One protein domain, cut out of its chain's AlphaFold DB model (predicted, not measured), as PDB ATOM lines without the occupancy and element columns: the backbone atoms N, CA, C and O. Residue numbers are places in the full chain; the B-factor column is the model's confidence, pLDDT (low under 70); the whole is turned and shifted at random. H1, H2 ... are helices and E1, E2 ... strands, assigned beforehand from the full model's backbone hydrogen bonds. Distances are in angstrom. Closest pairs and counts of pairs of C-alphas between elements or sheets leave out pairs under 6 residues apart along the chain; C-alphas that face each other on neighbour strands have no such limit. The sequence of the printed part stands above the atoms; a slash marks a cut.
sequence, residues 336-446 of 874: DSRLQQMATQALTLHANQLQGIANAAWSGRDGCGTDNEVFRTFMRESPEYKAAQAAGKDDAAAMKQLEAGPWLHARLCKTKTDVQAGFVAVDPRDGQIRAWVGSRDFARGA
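Overview. This is residues 336 to 446 of the 874 residues of the protein "Peptidoglycan glycosyltransferase" of Burkholderia dolosa AU0158 (UniProt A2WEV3). One long helix, H1, runs from a two-stranded hairpin, E1 and E2, which packs on its residues 337 to 348, to a loose head of four short helices, H2 to H5, at its other end. H5 touches H1 there, and the chain then runs back to the hairpin. The printed part has 111 residues, in the order H1 H2 H3 H4 H5 E1 E2, with an antiparallel sheet E1 - E2; the class is mostly helix. It is loose, with a radius of gyration of the C-alphas of 19.1 A, and elongated, spanning 58 by 30 by 22 A.

Arrangement. H1, residues 337 to 363, touches H5, residues 406 to 417, with residues 355 to 362 alone; the closest C-alphas, Ala 358 and Thr 417, are 6.4 A apart. H2, residues 373 to 380, touches H5 at a steep tilt of 62 degrees, closest at C-alphas 378 and 412, 7.5 A. H3, residues 383 to 390, and H4, residues 395 to 403, form a helical hairpin, closest at C-alphas 388 and 398, 5.4 A. H4 and H5 only just touch, with 3 pairs of C-alphas within 8 A, and only at the corner. E1, residues 423 to 426, and E2, residues 433 to 437, form a hairpin; N 423 and O 437 are 2.8 A apart, within hydrogen-bond range. The closest C-alphas of H1 and E2, Gln 340 and Ala 435, are 4.6 A apart. In the five helices every O i to N i+4 pair is within hydrogen-bond range.

Along the chain. H1 begins at C-alpha 337 (183.699, 277.544, 235.477) and is 38.0 A long. H5 is 16.3 A long. E2 ends at C-alpha 437 (175.911, 270.746, 229.442).

Size, cuts and confidence. C-alphas 392 and 429 are farthest apart, 59.2 A. The printed part has no cut and no long link. Confidence is under 70 at residues 365 and 444 to 446.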
ATOM      1  N   ASP A 336     181.548 275.119 238.882       97.25
ATOM      2  CA  ASP A 336     182.937 275.553 238.678       97.25
ATOM      3  C   ASP A 336     183.129 275.887 237.191       97.25
ATOM      4  O   ASP A 336     182.846 275.060 236.319       97.25
ATOM      5  N   SER A 337     183.599 277.097 236.874       96.12
ATOM      6  CA  SER A 337     183.699 277.544 235.477       96.12
ATOM      7  C   SER A 337     184.686 276.720 234.637       96.12
ATOM      8  O   SER A 337     184.495 276.569 233.428       96.12
ATOM      9  N   ARG A 338     185.720 276.146 235.266       96.25
ATOM     10  CA  ARG A 338     186.764 275.337 234.622       96.25
ATOM     11  C   ARG A 338     186.211 273.955 234.302       96.25
ATOM     12  O   ARG A 338     186.341 273.498 233.170       96.25
ATOM     13  N   LEU A 339     185.522 273.327 235.260       96.25
ATOM     14  CA  LEU A 339     184.831 272.050 235.038       96.25
ATOM     15  C   LEU A 339     183.712 272.192 233.998       96.25
ATOM     16  O   LEU A 339     183.572 271.327 233.137       96.25
ATOM     17  N   GLN A 340     182.970 273.303 234.010       96.25
ATOM     18  CA  GLN A 340     181.984 273.630 232.976       96.25
ATOM     19  C   GLN A 340     182.620 273.754 231.582       96.25
ATOM     20  O   GLN A 340     182.088 273.211 230.608       96.25
ATOM     21  N   GLN A 341     183.765 274.433 231.472       95.12
ATOM     22  CA  GLN A 341     184.503 274.565 230.215       95.12
ATOM     23  C   GLN A 341     185.019 273.205 229.717       95.12
ATOM     24  O   GLN A 341     184.771 272.853 228.563       95.12
ATOM     25  N   MET A 342     185.660 272.415 230.585       96.06
ATOM     26  CA  MET A 342     186.152 271.067 230.265       96.06
ATOM     27  C   MET A 342     185.016 270.136 229.820       96.06
ATOM     28  O   MET A 342     185.125 269.477 228.787       96.06
ATOM     29  N   ALA A 343     183.892 270.131 230.546       95.06
ATOM     30  CA  ALA A 343     182.702 269.359 230.201       95.06
ATOM     31  C   ALA A 343     182.128 269.749 228.831       95.06
ATOM     32  O   ALA A 343     181.753 268.883 228.040       95.06
ATOM     33  N   THR A 344     182.087 271.051 228.531       92.56
ATOM     34  CA  THR A 344     181.600 271.566 227.243       92.56
ATOM     35  C   THR A 344     182.529 271.142 226.104       92.56
ATOM     36  O   THR A 344     182.060 270.607 225.103       92.56
ATOM     37  N   GLN A 345     183.846 271.290 226.278       93.81
ATOM     38  CA  GLN A 345     184.851 270.878 225.292       93.81
ATOM     39  C   GLN A 345     184.809 269.365 225.019       93.81
ATOM     40  O   GLN A 345     184.739 268.957 223.858       93.81
ATOM     41  N   ALA A 346     184.790 268.536 226.068       94.38
ATOM     42  CA  ALA A 346     184.732 267.081 225.950       94.38
ATOM     43  C   ALA A 346     183.435 266.607 225.272       94.38
ATOM     44  O   ALA A 346     183.477 265.786 224.352       94.38
ATOM     45  N   LEU A 347     182.279 267.162 225.662       93.25
ATOM     46  CA  LEU A 347     181.002 266.816 225.041       93.25
ATOM     47  C   LEU A 347     180.960 267.232 223.567       93.25
ATOM     48  O   LEU A 347     180.508 266.443 222.739       93.25
ATOM     49  N   THR A 348     181.447 268.425 223.210       90.44
ATOM     50  CA  THR A 348     181.514 268.864 221.807       90.44
ATOM     51  C   THR A 348     182.440 267.968 220.980       90.44
ATOM     52  O   THR A 348     182.054 267.551 219.887       90.44
ATOM     53  N   LEU A 349     183.621 267.611 221.499       92.69
ATOM     54  CA  LEU A 349     184.571 266.720 220.823       92.69
ATOM     55  C   LEU A 349     183.949 265.344 220.537       92.69
ATOM     56  O   LEU A 349     183.883 264.918 219.381       92.69
ATOM     57  N   HIS A 350     183.437 264.672 221.569       93.06
ATOM     58  CA  HIS A 350     182.892 263.322 221.429       93.06
ATOM     59  C   HIS A 350     181.562 263.291 220.668       93.06
ATOM     60  O   HIS A 350     181.338 262.383 219.870       93.06
ATOM     61  N   ALA A 351     180.696 264.298 220.817       90.94
ATOM     62  CA  ALA A 351     179.463 264.368 220.033       90.94
ATOM     63  C   ALA A 351     179.728 264.615 218.536       90.94
ATOM     64  O   ALA A 351     178.957 264.142 217.702       90.94
ATOM     65  N   ASN A 352     180.821 265.298 218.175       90.81
ATOM     66  CA  ASN A 352     181.245 265.437 216.779       90.81
ATOM     67  C   ASN A 352     181.818 264.123 216.218       90.81
ATOM     68  O   ASN A 352     181.479 263.745 215.098       90.81
ATOM     69  N   GLN A 353     182.612 263.385 217.004       92.75
ATOM     70  CA  GLN A 353     183.099 262.044 216.637       92.75
ATOM     71  C   GLN A 353     181.932 261.065 216.408       92.75
ATOM     72  O   GLN A 353     181.846 260.429 215.356       92.75
ATOM     73  N   LEU A 354     180.981 261.008 217.346       93.12
ATOM     74  CA  LEU A 354     179.777 260.180 217.236       93.12
ATOM     75  C   LEU A 354     178.870 260.614 216.074       93.12
ATOM     76  O   LEU A 354     178.279 259.757 215.419       93.12
ATOM     77  N   GLN A 355     178.791 261.914 215.757       91.81
ATOM     78  CA  GLN A 355     178.086 262.379 214.559       91.81
ATOM     79  C   GLN A 355     178.763 261.897 213.271       91.81
ATOM     80  O   GLN A 355     178.061 261.588 212.316       91.81
ATOM     81  N   GLY A 356     180.094 261.795 213.229       90.81
ATOM     82  CA  GLY A 356     180.809 261.200 212.095       90.81
ATOM     83  C   GLY A 356     180.393 259.746 211.853       90.81
ATOM     84  O   GLY A 356     180.039 259.385 210.731       90.81
ATOM     85  N   ILE A 357     180.340 258.944 212.921       91.38
ATOM     86  CA  ILE A 357     179.905 257.538 212.868       91.38
ATOM     87  C   ILE A 357     178.425 257.431 212.458       91.38
ATOM     88  O   ILE A 357     178.086 256.640 211.579       91.38
ATOM     89  N   ALA A 358     177.550 258.266 213.026       89.81
ATOM     90  CA  ALA A 358     176.136 258.311 212.650       89.81
ATOM     91  C   ALA A 358     175.934 258.744 211.188       89.81
ATOM     92  O   ALA A 358     175.143 258.135 210.473       89.81
ATOM     93  N   ASN A 359     176.674 259.751 210.710       88.75
ATOM     94  CA  ASN A 359     176.620 260.186 209.315       88.75
ATOM     95  C   ASN A 359     177.017 259.050 208.367       88.75
ATOM     96  O   ASN A 359     176.329 258.841 207.374       88.75
ATOM     97  N   ALA A 360     178.081 258.299 208.679       88.31
ATOM     98  CA  ALA A 360     178.491 257.147 207.883       88.31
ATOM     99  C   ALA A 360     177.386 256.076 207.845       88.31
ATOM    100  O   ALA A 360     176.899 255.745 206.764       88.31
ATOM    101  N   ALA A 361     176.920 255.618 209.014       86.69
ATOM    102  CA  ALA A 361     175.897 254.575 209.130       86.69
ATOM    103  C   ALA A 361     174.576 254.925 208.418       86.69
ATOM    104  O   ALA A 361     173.957 254.059 207.807       86.69
ATOM    105  N   TRP A 362     174.156 256.194 208.447       87.94
ATOM    106  CA  TRP A 362     172.903 256.638 207.824       87.94
ATOM    107  C   TRP A 362     173.051 257.167 206.384       87.94
ATOM    108  O   TRP A 362     172.044 257.512 205.764       87.94
ATOM    109  N   SER A 363     174.273 257.219 205.838       82.00
ATOM    110  CA  SER A 363     174.532 257.630 204.442       82.00
ATOM    111  C   SER A 363     174.341 256.516 203.406       82.00
ATOM    112  O   SER A 363     174.221 256.809 202.218       82.00
ATOM    113  N   GLY A 364     174.313 255.252 203.845       75.06
ATOM    114  CA  GLY A 364     174.050 254.101 202.983       75.06
ATOM    115  C   GLY A 364     172.593 254.020 202.517       75.06
ATOM    116  O   GLY A 364     171.717 254.722 203.025       75.06
ATOM    117  N   ARG A 365     172.325 253.112 201.568       68.56
ATOM    118  CA  ARG A 365     170.970 252.830 201.056       68.56
ATOM    119  C   ARG A 365     170.007 252.441 202.182       68.56
ATOM    120  O   ARG A 365     168.870 252.900 202.208       68.56
ATOM    121  N   ASP A 366     170.513 251.675 203.138       76.69
ATOM    122  CA  ASP A 366     169.793 251.159 204.304       76.69
ATOM    123  C   ASP A 366     169.729 252.178 205.457       76.69
ATOM    124  O   ASP A 366     169.230 251.868 206.535       76.69
ATOM    125  N   GLY A 367     170.245 253.396 205.256       85.69
ATOM    126  CA  GLY A 367     170.216 254.499 206.211       85.69
ATOM    127  C   GLY A 367     168.954 255.346 206.058       85.69
ATOM    128  O   GLY A 367     167.846 254.910 206.360       85.69
ATOM    129  N   CYS A 368     169.102 256.573 205.558       86.06
ATOM    130  CA  CYS A 368     167.971 257.447 205.224       86.06
ATOM    131  C   CYS A 368     167.274 257.066 203.896       86.06
ATOM    132  O   CYS A 368     166.956 257.948 203.101       86.06
ATOM    133  N   GLY A 369     167.089 255.773 203.619       83.62
ATOM    134  CA  GLY A 369     166.391 255.279 202.430       83.62
ATOM    135  C   GLY A 369     164.889 255.100 202.657       83.62
ATOM    136  O   GLY A 369     164.438 254.877 203.778       83.62
ATOM    137  N   THR A 370     164.107 255.120 201.576       79.38
ATOM    138  CA  THR A 370     162.679 254.737 201.588       79.38
ATOM    139  C   THR A 370     162.457 253.287 202.000       79.38
ATOM    140  O   THR A 370     161.383 252.944 202.486       79.38
ATOM    141  N   ASP A 371     163.484 252.461 201.824       82.62
ATOM    142  CA  ASP A 371     163.477 251.024 202.073       82.62
ATOM    143  C   ASP A 371     163.723 250.720 203.574       82.62
ATOM    144  O   ASP A 371     163.401 249.635 204.052       82.62
ATOM    145  N   ASN A 372     164.225 251.694 204.353       87.50
ATOM    146  CA  ASN A 372     164.428 251.582 205.802       87.50
ATOM    147  C   ASN A 372     163.123 251.883 206.570       87.50
ATOM    148  O   ASN A 372     162.640 253.017 206.595       87.50
ATOM    149  N   GLU A 373     162.581 250.881 207.267       88.75
ATOM    150  CA  GLU A 373     161.333 250.991 208.038       88.75
ATOM    151  C   GLU A 373     161.366 252.077 209.131       88.75
ATOM    152  O   GLU A 373     160.396 252.818 209.301       88.75
ATOM    153  N   VAL A 374     162.488 252.238 209.840       89.25
ATOM    154  CA  VAL A 374     162.661 253.276 210.871       89.25
ATOM    155  C   VAL A 374     162.582 254.671 210.243       89.25
ATOM    156  O   VAL A 374     161.930 255.568 210.786       89.25
ATOM    157  N   PHE A 375     163.172 254.854 209.060       89.19
ATOM    158  CA  PHE A 375     163.081 256.101 208.308       89.19
ATOM    159  C   PHE A 375     161.667 256.341 207.749       89.19
ATOM    160  O   PHE A 375     161.150 257.457 207.863       89.19
ATOM    161  N   ARG A 376     160.970 255.303 207.260       88.88
ATOM    162  CA  ARG A 376     159.539 255.403 206.906       88.88
ATOM    163  C   ARG A 376     158.683 255.809 208.106       88.88
ATOM    164  O   ARG A 376     157.821 256.676 207.968       88.88
ATOM    165  N   THR A 377     158.947 255.265 209.292       91.00
ATOM    166  CA  THR A 377     158.284 255.676 210.540       91.00
ATOM    167  C   THR A 377     158.550 257.146 210.858       91.00
ATOM    168  O   THR A 377     157.621 257.881 211.191       91.00
ATOM    169  N   PHE A 378     159.775 257.636 210.659       90.88
ATOM    170  CA  PHE A 378     160.076 259.061 210.801       90.88
ATOM    171  C   PHE A 378     159.326 259.946 209.789       90.88
ATOM    172  O   PHE A 378     158.954 261.067 210.143       90.88
ATOM    173  N   MET A 379     159.062 259.465 208.566       90.62
ATOM    174  CA  MET A 379     158.204 260.179 207.609       90.62
ATOM    175  C   MET A 379     156.746 260.216 208.090       90.62
ATOM    176  O   MET A 379     156.154 261.296 208.121       90.62
ATOM    177  N   ARG A 380     156.201 259.089 208.574       91.69
ATOM    178  CA  ARG A 380     154.847 258.989 209.170       91.69
ATOM    179  C   ARG A 380     154.663 259.880 210.411       91.69
ATOM    180  O   ARG A 380     153.586 260.416 210.661       91.69
ATOM    181  N   GLU A 381     155.717 260.094 211.198       90.94
ATOM    182  CA  GLU A 381     155.679 261.011 212.345       90.94
ATOM    183  C   GLU A 381     155.613 262.501 211.962       90.94
ATOM    184  O   GLU A 381     155.251 263.329 212.811       90.94
ATOM    185  N   SER A 382     155.981 262.868 210.733       90.69
ATOM    186  CA  SER A 382     156.205 264.265 210.347       90.69
ATOM    187  C   SER A 382     154.925 265.128 210.341       90.69
ATOM    188  O   SER A 382     153.820 264.626 210.094       90.69
ATOM    189  N   PRO A 383     155.041 266.449 210.590       92.69
ATOM    190  CA  PRO A 383     153.958 267.404 210.338       92.69
ATOM    191  C   PRO A 383     153.432 267.344 208.899       92.69
ATOM    192  O   PRO A 383     152.231 267.467 208.678       92.69
ATOM    193  N   GLU A 384     154.321 267.127 207.932       90.81
ATOM    194  CA  GLU A 384     154.024 267.081 206.504       90.81
ATOM    195  C   GLU A 384     153.145 265.865 206.133       90.81
ATOM    196  O   GLU A 384     152.162 266.024 205.406       90.81
ATOM    197  N   TYR A 385     153.402 264.681 206.705       92.62
ATOM    198  CA  TYR A 385     152.531 263.500 206.568       92.62
ATOM    199  C   TYR A 385     151.164 263.719 207.226       92.62
ATOM    200  O   TYR A 385     150.123 263.432 206.635       92.62
ATOM    201  N   LYS A 386     151.146 264.302 208.430       93.25
ATOM    202  CA  LYS A 386     149.903 264.623 209.153       93.25
ATOM    203  C   LYS A 386     149.049 265.646 208.399       93.25
ATOM    204  O   LYS A 386     147.826 265.537 208.405       93.25
ATOM    205  N   ALA A 387     149.674 266.594 207.701       93.50
ATOM    206  CA  ALA A 387     148.989 267.515 206.799       93.50
ATOM    207  C   ALA A 387     148.433 266.804 205.550       93.50
ATOM    208  O   ALA A 387     147.312 267.101 205.142       93.50
ATOM    209  N   ALA A 388     149.160 265.838 204.975       92.81
ATOM    210  CA  ALA A 388     148.671 265.028 203.856       92.81
ATOM    211  C   ALA A 388     147.444 264.176 204.244       92.81
ATOM    212  O   ALA A 388     146.435 264.211 203.539       92.81
ATOM    213  N   GLN A 389     147.479 263.498 205.399       94.25
ATOM    214  CA  GLN A 389     146.316 262.781 205.940       94.25
ATOM    215  C   GLN A 389     145.141 263.723 206.249       94.25
ATOM    216  O   GLN A 389     143.998 263.424 205.908       94.25
ATOM    217  N   ALA A 390     145.399 264.894 206.844       94.00
ATOM    218  CA  ALA A 390     144.359 265.893 207.115       94.00
ATOM    219  C   ALA A 390     143.726 266.473 205.833       94.00
ATOM    220  O   ALA A 390     142.564 266.877 205.856       94.00
ATOM    221  N   ALA A 391     144.459 266.468 204.715       94.75
ATOM    222  CA  ALA A 391     143.956 266.789 203.379       94.75
ATOM    223  C   ALA A 391     143.201 265.623 202.700       94.75
ATOM    224  O   ALA A 391     142.827 265.739 201.535       94.75
ATOM    225  N   GLY A 392     142.966 264.512 203.407       94.31
ATOM    226  CA  GLY A 392     142.191 263.367 202.920       94.31
ATOM    227  C   GLY A 392     142.975 262.368 202.070       94.31
ATOM    228  O   GLY A 392     142.351 261.544 201.406       94.31
ATOM    229  N   LYS A 393     144.314 262.420 202.066       93.75
ATOM    230  CA  LYS A 393     145.135 261.412 201.379       93.75
ATOM    231  C   LYS A 393     145.227 260.129 202.197       93.75
ATOM    232  O   LYS A 393     145.393 260.181 203.416       93.75
ATOM    233  N   ASP A 394     145.171 258.994 201.505       94.06
ATOM    234  CA  ASP A 394     145.545 257.702 202.075       94.06
ATOM    235  C   ASP A 394     147.054 257.630 202.383       94.06
ATOM    236  O   ASP A 394     147.835 258.531 202.058       94.06
ATOM    237  N   ASP A 395     147.463 256.546 203.040       90.19
ATOM    238  CA  ASP A 395     148.848 256.332 203.449       90.19
ATOM    239  C   ASP A 395     149.829 256.281 202.268       90.19
ATOM    240  O   ASP A 395     150.909 256.870 202.332       90.19
ATOM    241  N   ALA A 396     149.451 255.627 201.168       91.31
ATOM    242  CA  ALA A 396     150.313 255.458 200.005       91.31
ATOM    243  C   ALA A 396     150.532 256.792 199.274       91.31
ATOM    244  O   ALA A 396     151.666 257.147 198.949       91.31
ATOM    245  N   ALA A 397     149.470 257.573 199.071       90.75
ATOM    246  CA  ALA A 397     149.522 258.895 198.461       90.75
ATOM    247  C   ALA A 397     150.196 259.942 199.366       90.75
ATOM    248  O   ALA A 397     150.838 260.866 198.855       90.75
ATOM    249  N   ALA A 398     150.080 259.808 200.693       91.62
ATOM    250  CA  ALA A 398     150.817 260.630 201.651       91.62
ATOM    251  C   ALA A 398     152.320 260.308 201.617       91.62
ATOM    252  O   ALA A 398     153.124 261.207 201.374       91.62
ATOM    253  N   MET A 399     152.708 259.039 201.782       90.06
ATOM    254  CA  MET A 399     154.115 258.616 201.755       90.06
ATOM    255  C   MET A 399     154.782 258.969 200.421       90.06
ATOM    256  O   MET A 399     155.798 259.658 200.423       90.06
ATOM    257  N   LYS A 400     154.145 258.654 199.285       90.19
ATOM    258  CA  LYS A 400     154.655 258.985 197.942       90.19
ATOM    259  C   LYS A 400     154.855 260.492 197.722       90.19
ATOM    260  O   LYS A 400     155.768 260.887 197.003       90.19
ATOM    261  N   GLN A 401     154.038 261.350 198.345       88.38
ATOM    262  CA  GLN A 401     154.249 262.806 198.317       88.38
ATOM    263  C   GLN A 401     155.496 263.224 199.110       88.38
ATOM    264  O   GLN A 401     156.202 264.139 198.685       88.38
ATOM    265  N   LEU A 402     155.753 262.604 200.264       87.75
ATOM    266  CA  LEU A 402     156.912 262.917 201.104       87.75
ATOM    267  C   LEU A 402     158.217 262.402 200.484       87.75
ATOM    268  O   LEU A 402     159.209 263.128 200.453       87.75
ATOM    269  N   GLU A 403     158.184 261.185 199.942       85.44
ATOM    270  CA  GLU A 403     159.277 260.541 199.204       85.44
ATOM    271  C   GLU A 403     159.682 261.384 197.976       85.44
ATOM    272  O   GLU A 403     160.865 261.615 197.733       85.44
ATOM    273  N   ALA A 404     158.705 261.968 197.269       85.75
ATOM    274  CA  ALA A 404     158.924 262.897 196.156       85.75
ATOM    275  C   ALA A 404     159.402 264.315 196.564       85.75
ATOM    276  O   ALA A 404     159.464 265.205 195.712       85.75
ATOM    277  N   GLY A 405     159.730 264.562 197.840       85.69
ATOM    278  CA  GLY A 405     160.176 265.860 198.358       85.69
ATOM    279  C   GLY A 405     161.635 265.861 198.846       85.69
ATOM    280  O   GLY A 405     161.856 265.753 200.053       85.69
ATOM    281  N   PRO A 406     162.650 266.081 197.978       83.31
ATOM    282  CA  PRO A 406     164.063 265.917 198.347       83.31
ATOM    283  C   PRO A 406     164.522 266.801 199.514       83.31
ATOM    284  O   PRO A 406     165.330 266.376 200.339       83.31
ATOM    285  N   TRP A 407     163.983 268.022 199.620       85.94
ATOM    286  CA  TRP A 407     164.291 268.941 200.720       85.94
ATOM    287  C   TRP A 407     163.804 268.400 202.073       85.94
ATOM    288  O   TRP A 407     164.501 268.541 203.079       85.94
ATOM    289  N   LEU A 408     162.624 267.770 202.098       84.94
ATOM    290  CA  LEU A 408     162.012 267.211 203.299       84.94
ATOM    291  C   LEU A 408     162.743 265.935 203.702       84.94
ATOM    292  O   LEU A 408     163.104 265.790 204.864       84.94
ATOM    293  N   HIS A 409     163.028 265.070 202.728       85.69
ATOM    294  CA  HIS A 409     163.801 263.845 202.896       85.69
ATOM    295  C   HIS A 409     165.178 264.133 203.528       85.69
ATOM    296  O   HIS A 409     165.509 263.607 204.592       85.69
ATOM    297  N   ALA A 410     165.943 265.069 202.948       85.25
ATOM    298  CA  ALA A 410     167.249 265.481 203.465       85.25
ATOM    299  C   ALA A 410     167.167 266.177 204.838       85.25
ATOM    300  O   ALA A 410     167.993 265.919 205.717       85.25
ATOM    301  N   ARG A 411     166.156 267.035 205.057       88.56
ATOM    302  CA  ARG A 411     165.915 267.692 206.353       88.56
ATOM    303  C   ARG A 411     165.582 266.674 207.441       88.56
ATOM    304  O   ARG A 411     166.140 266.767 208.534       88.56
ATOM    305  N   LEU A 412     164.682 265.735 207.161       88.00
ATOM    306  CA  LEU A 412     164.236 264.714 208.103       88.00
ATOM    307  C   LEU A 412     165.389 263.783 208.465       88.00
ATOM    308  O   LEU A 412     165.637 263.603 209.653       88.00
ATOM    309  N   CYS A 413     166.125 263.290 207.461       87.25
ATOM    310  CA  CYS A 413     167.355 262.521 207.639       87.25
ATOM    311  C   CYS A 413     168.290 263.224 208.626       87.25
ATOM    312  O   CYS A 413     168.477 262.744 209.740       87.25
ATOM    313  N   LYS A 414     168.752 264.436 208.291       85.75
ATOM    314  CA  LYS A 414     169.650 265.222 209.148       85.75
ATOM    315  C   LYS A 414     169.104 265.450 210.563       85.75
ATOM    316  O   LYS A 414     169.837 265.312 211.533       85.75
ATOM    317  N   THR A 415     167.818 265.781 210.696       84.75
ATOM    318  CA  THR A 415     167.200 266.080 212.004       84.75
ATOM    319  C   THR A 415     167.052 264.829 212.878       84.75
ATOM    320  O   THR A 415     167.037 264.934 214.103       84.75
ATOM    321  N   LYS A 416     166.927 263.643 212.269       87.19
ATOM    322  CA  LYS A 416     166.768 262.358 212.966       87.19
ATOM    323  C   LYS A 416     168.101 261.667 213.261       87.19
ATOM    324  O   LYS A 416     168.184 260.957 214.259       87.19
ATOM    325  N   THR A 417     169.132 261.913 212.455       87.62
ATOM    326  CA  THR A 417     170.496 261.394 212.655       87.62
ATOM    327  C   THR A 417     171.386 262.317 213.494       87.62
ATOM    328  O   THR A 417     172.521 261.961 213.809       87.62
ATOM    329  N   ASP A 418     170.885 263.491 213.891       87.38
ATOM    330  CA  ASP A 418     171.594 264.468 214.720       87.38
ATOM    331  C   ASP A 418     171.789 263.959 216.173       87.38
ATOM    332  O   ASP A 418     170.908 264.076 217.031       87.38
ATOM    333  N   VAL A 419     172.978 263.428 216.471       88.94
ATOM    334  CA  VAL A 419     173.374 262.827 217.757       88.94
ATOM    335  C   VAL A 419     173.371 263.860 218.890       88.94
ATOM    336  O   VAL A 419     174.261 264.701 218.995       88.94
ATOM    337  N   GLN A 420     172.389 263.776 219.791       87.12
ATOM    338  CA  GLN A 420     172.318 264.634 220.982       87.12
ATOM    339  C   GLN A 420     172.831 263.920 222.241       87.12
ATOM    340  O   GLN A 420     172.269 262.900 222.664       87.12
ATOM    341  N   ALA A 421     173.849 264.522 222.858       89.62
ATOM    342  CA  ALA A 421     174.431 264.162 224.148       89.62
ATOM    343  C   ALA A 421     174.179 265.269 225.189       89.62
ATOM    344  O   ALA A 421     173.997 266.432 224.825       89.62
ATOM    345  N   GLY A 422     174.206 264.903 226.469       90.69
ATOM    346  CA  GLY A 422     174.175 265.814 227.614       90.69
ATOM    347  C   GLY A 422     175.086 265.283 228.722       90.69
ATOM    348  O   GLY A 422     175.341 264.081 228.775       90.69
ATOM    349  N   PHE A 423     175.585 266.167 229.581       93.25
ATOM    350  CA  PHE A 423     176.531 265.858 230.652       93.25
ATOM    351  C   PHE A 423     176.198 266.673 231.903       93.25
ATOM    352  O   PHE A 423     175.864 267.855 231.804       93.25
ATOM    353  N   VAL A 424     176.327 266.059 233.078       94.94
ATOM    354  CA  VAL A 424     176.240 266.730 234.379       94.94
ATOM    355  C   VAL A 424     177.337 266.157 235.274       94.94
ATOM    356  O   VAL A 424     177.437 264.938 235.401       94.94
ATOM    357  N   ALA A 425     178.142 267.019 235.894       95.50
ATOM    358  CA  ALA A 425     179.044 266.639 236.976       95.50
ATOM    359  C   ALA A 425     178.408 267.028 238.312       95.50
ATOM    360  O   ALA A 425     177.992 268.175 238.490       95.50
ATOM    361  N   VAL A 426     178.358 266.079 239.243       95.94
ATOM    362  CA  VAL A 426     177.809 266.247 240.591       95.94
ATOM    363  C   VAL A 426     178.874 265.814 241.588       95.94
ATOM    364  O   VAL A 426     179.538 264.800 241.377       95.94
ATOM    365  N   ASP A 427     179.049 266.581 242.656       94.88
ATOM    366  CA  ASP A 427     179.887 266.185 243.782       94.88
ATOM    367  C   ASP A 427     179.112 265.179 244.659       94.88
ATOM    368  O   ASP A 427     178.018 265.491 245.137       94.88
ATOM    369  N   PRO A 428     179.612 263.942 244.839       95.69
ATOM    370  CA  PRO A 428     178.844 262.867 245.468       95.69
ATOM    371  C   PRO A 428     178.674 263.034 246.986       95.69
ATOM    372  O   PRO A 428     177.976 262.230 247.599       95.69
ATOM    373  N   ARG A 429     179.320 264.036 247.599       96.56
ATOM    374  CA  ARG A 429     179.306 264.269 249.053       96.56
ATOM    375  C   ARG A 429     178.155 265.168 249.501       96.56
ATOM    376  O   ARG A 429     177.624 264.981 250.588       96.56
ATOM    377  N   ASP A 430     177.795 266.141 248.668       95.56
ATOM    378  CA  ASP A 430     176.825 267.204 248.965       95.56
ATOM    379  C   ASP A 430     175.710 267.318 247.901       95.56
ATOM    380  O   ASP A 430     174.767 268.092 248.068       95.56
ATOM    381  N   GLY A 431     175.798 266.558 246.801       94.44
ATOM    382  CA  GLY A 431     174.852 266.610 245.685       94.44
ATOM    383  C   GLY A 431     174.977 267.865 244.813       94.44
ATOM    384  O   GLY A 431     174.124 268.096 243.950       94.44
ATOM    385  N   GLN A 432     176.010 268.691 245.005       95.38
ATOM    386  CA  GLN A 432     176.156 269.955 244.291       95.38
ATOM    387  C   GLN A 432     176.543 269.735 242.825       95.38
ATOM    388  O   GLN A 432     177.522 269.057 242.501       95.38
ATOM    389  N   ILE A 433     175.796 270.362 241.912       95.62
ATOM    390  CA  ILE A 433     176.102 270.337 240.479       95.62
ATOM    391  C   ILE A 433     177.313 271.240 240.212       95.62
ATOM    392  O   ILE A 433     177.228 272.461 240.347       95.62
ATOM    393  N   ARG A 434     178.429 270.634 239.797       96.31
ATOM    394  CA  ARG A 434     179.696 271.312 239.477       96.31
ATOM    395  C   ARG A 434     179.791 271.726 238.004       96.31
ATOM    396  O   ARG A 434     180.499 272.678 237.697       96.31
ATOM    397  N   ALA A 435     179.088 271.039 237.099       96.69
ATOM    398  CA  ALA A 435     178.982 271.392 235.676       96.69
ATOM    399  C   ALA A 435     177.703 270.811 235.045       96.69
ATOM    400  O   ALA A 435     177.260 269.731 235.435       96.69
ATOM    401  N   TRP A 436     177.135 271.481 234.038       94.81
ATOM    402  CA  TRP A 436     175.950 271.036 233.289       94.81
ATOM    403  C   TRP A 436     176.025 271.491 231.821       94.81
ATOM    404  O   TRP A 436     176.017 272.683 231.512       94.81
ATOM    405  N   VAL A 437     176.009 270.530 230.894       93.38
ATOM    406  CA  VAL A 437     175.911 270.746 229.442       93.38
ATOM    407  C   VAL A 437     174.683 269.999 228.910       93.38
ATOM    408  O   VAL A 437     174.622 268.775 228.954       93.38
ATOM    409  N   GLY A 438     173.661 270.722 228.444       87.31
ATOM    410  CA  GLY A 438     172.362 270.132 228.068       87.31
ATOM    411  C   GLY A 438     172.250 269.651 226.615       87.31
ATOM    412  O   GLY A 438     171.363 268.861 226.300       87.31
ATOM    413  N   SER A 439     173.127 270.136 225.734       86.00
ATOM    414  CA  SER A 439     173.282 269.725 224.333       86.00
ATOM    415  C   SER A 439     174.641 270.196 223.806       86.00
ATOM    416  O   SER A 439     175.209 271.157 224.319       86.00
ATOM    417  N   ARG A 440     175.133 269.567 222.731       82.69
ATOM    418  CA  ARG A 440     176.378 269.947 222.019       82.69
ATOM    419  C   ARG A 440     176.357 271.329 221.355       82.69
ATOM    420  O   ARG A 440     177.403 271.867 221.021       82.69
ATOM    421  N   ASP A 441     175.162 271.862 221.125       78.81
ATOM    422  CA  ASP A 441     174.896 273.175 220.542       78.81
ATOM    423  C   ASP A 441     173.665 273.737 221.264       78.81
ATOM    424  O   ASP A 441     172.591 273.125 221.234       78.81
ATOM    425  N   PHE A 442     173.829 274.857 221.968       78.38
ATOM    426  CA  PHE A 442     172.752 275.527 222.701       78.38
ATOM    427  C   PHE A 442     171.816 276.319 221.772       78.38
ATOM    428  O   PHE A 442     170.608 276.338 221.993       78.38
ATOM    429  N   ALA A 443     172.342 276.914 220.697       71.88
ATOM    430  CA  ALA A 443     171.569 277.725 219.756       71.88
ATOM    431  C   ALA A 443     170.642 276.876 218.862       71.88
ATOM    432  O   ALA A 443     169.596 277.353 218.424       71.88
ATOM    433  N   ARG A 444     171.000 275.610 218.609       62.53
ATOM    434  CA  ARG A 444     170.149 274.614 217.926       62.53
ATOM    435  C   ARG A 444     169.387 273.704 218.896       62.53
ATOM    436  O   ARG A 444     168.384 273.100 218.519       62.53
ATOM    437  N   GLY A 445     169.862 273.576 220.134       51.19
ATOM    438  CA  GLY A 445     169.354 272.642 221.136       51.19
ATOM    439  C   GLY A 445     168.093 273.115 221.856       51.19
ATOM    440  O   GLY A 445     168.158 273.516 223.015       51.19
ATOM    441  N   ALA A 446     166.927 272.994 221.216       36.16
ATOM    442  CA  ALA A 446     165.640 273.176 221.892       36.16
ATOM    443  C   ALA A 446     165.466 272.141 223.028       36.16
ATOM    444  O   ALA A 446     165.171 270.968 222.792       36.16
TER     445      ALA A 446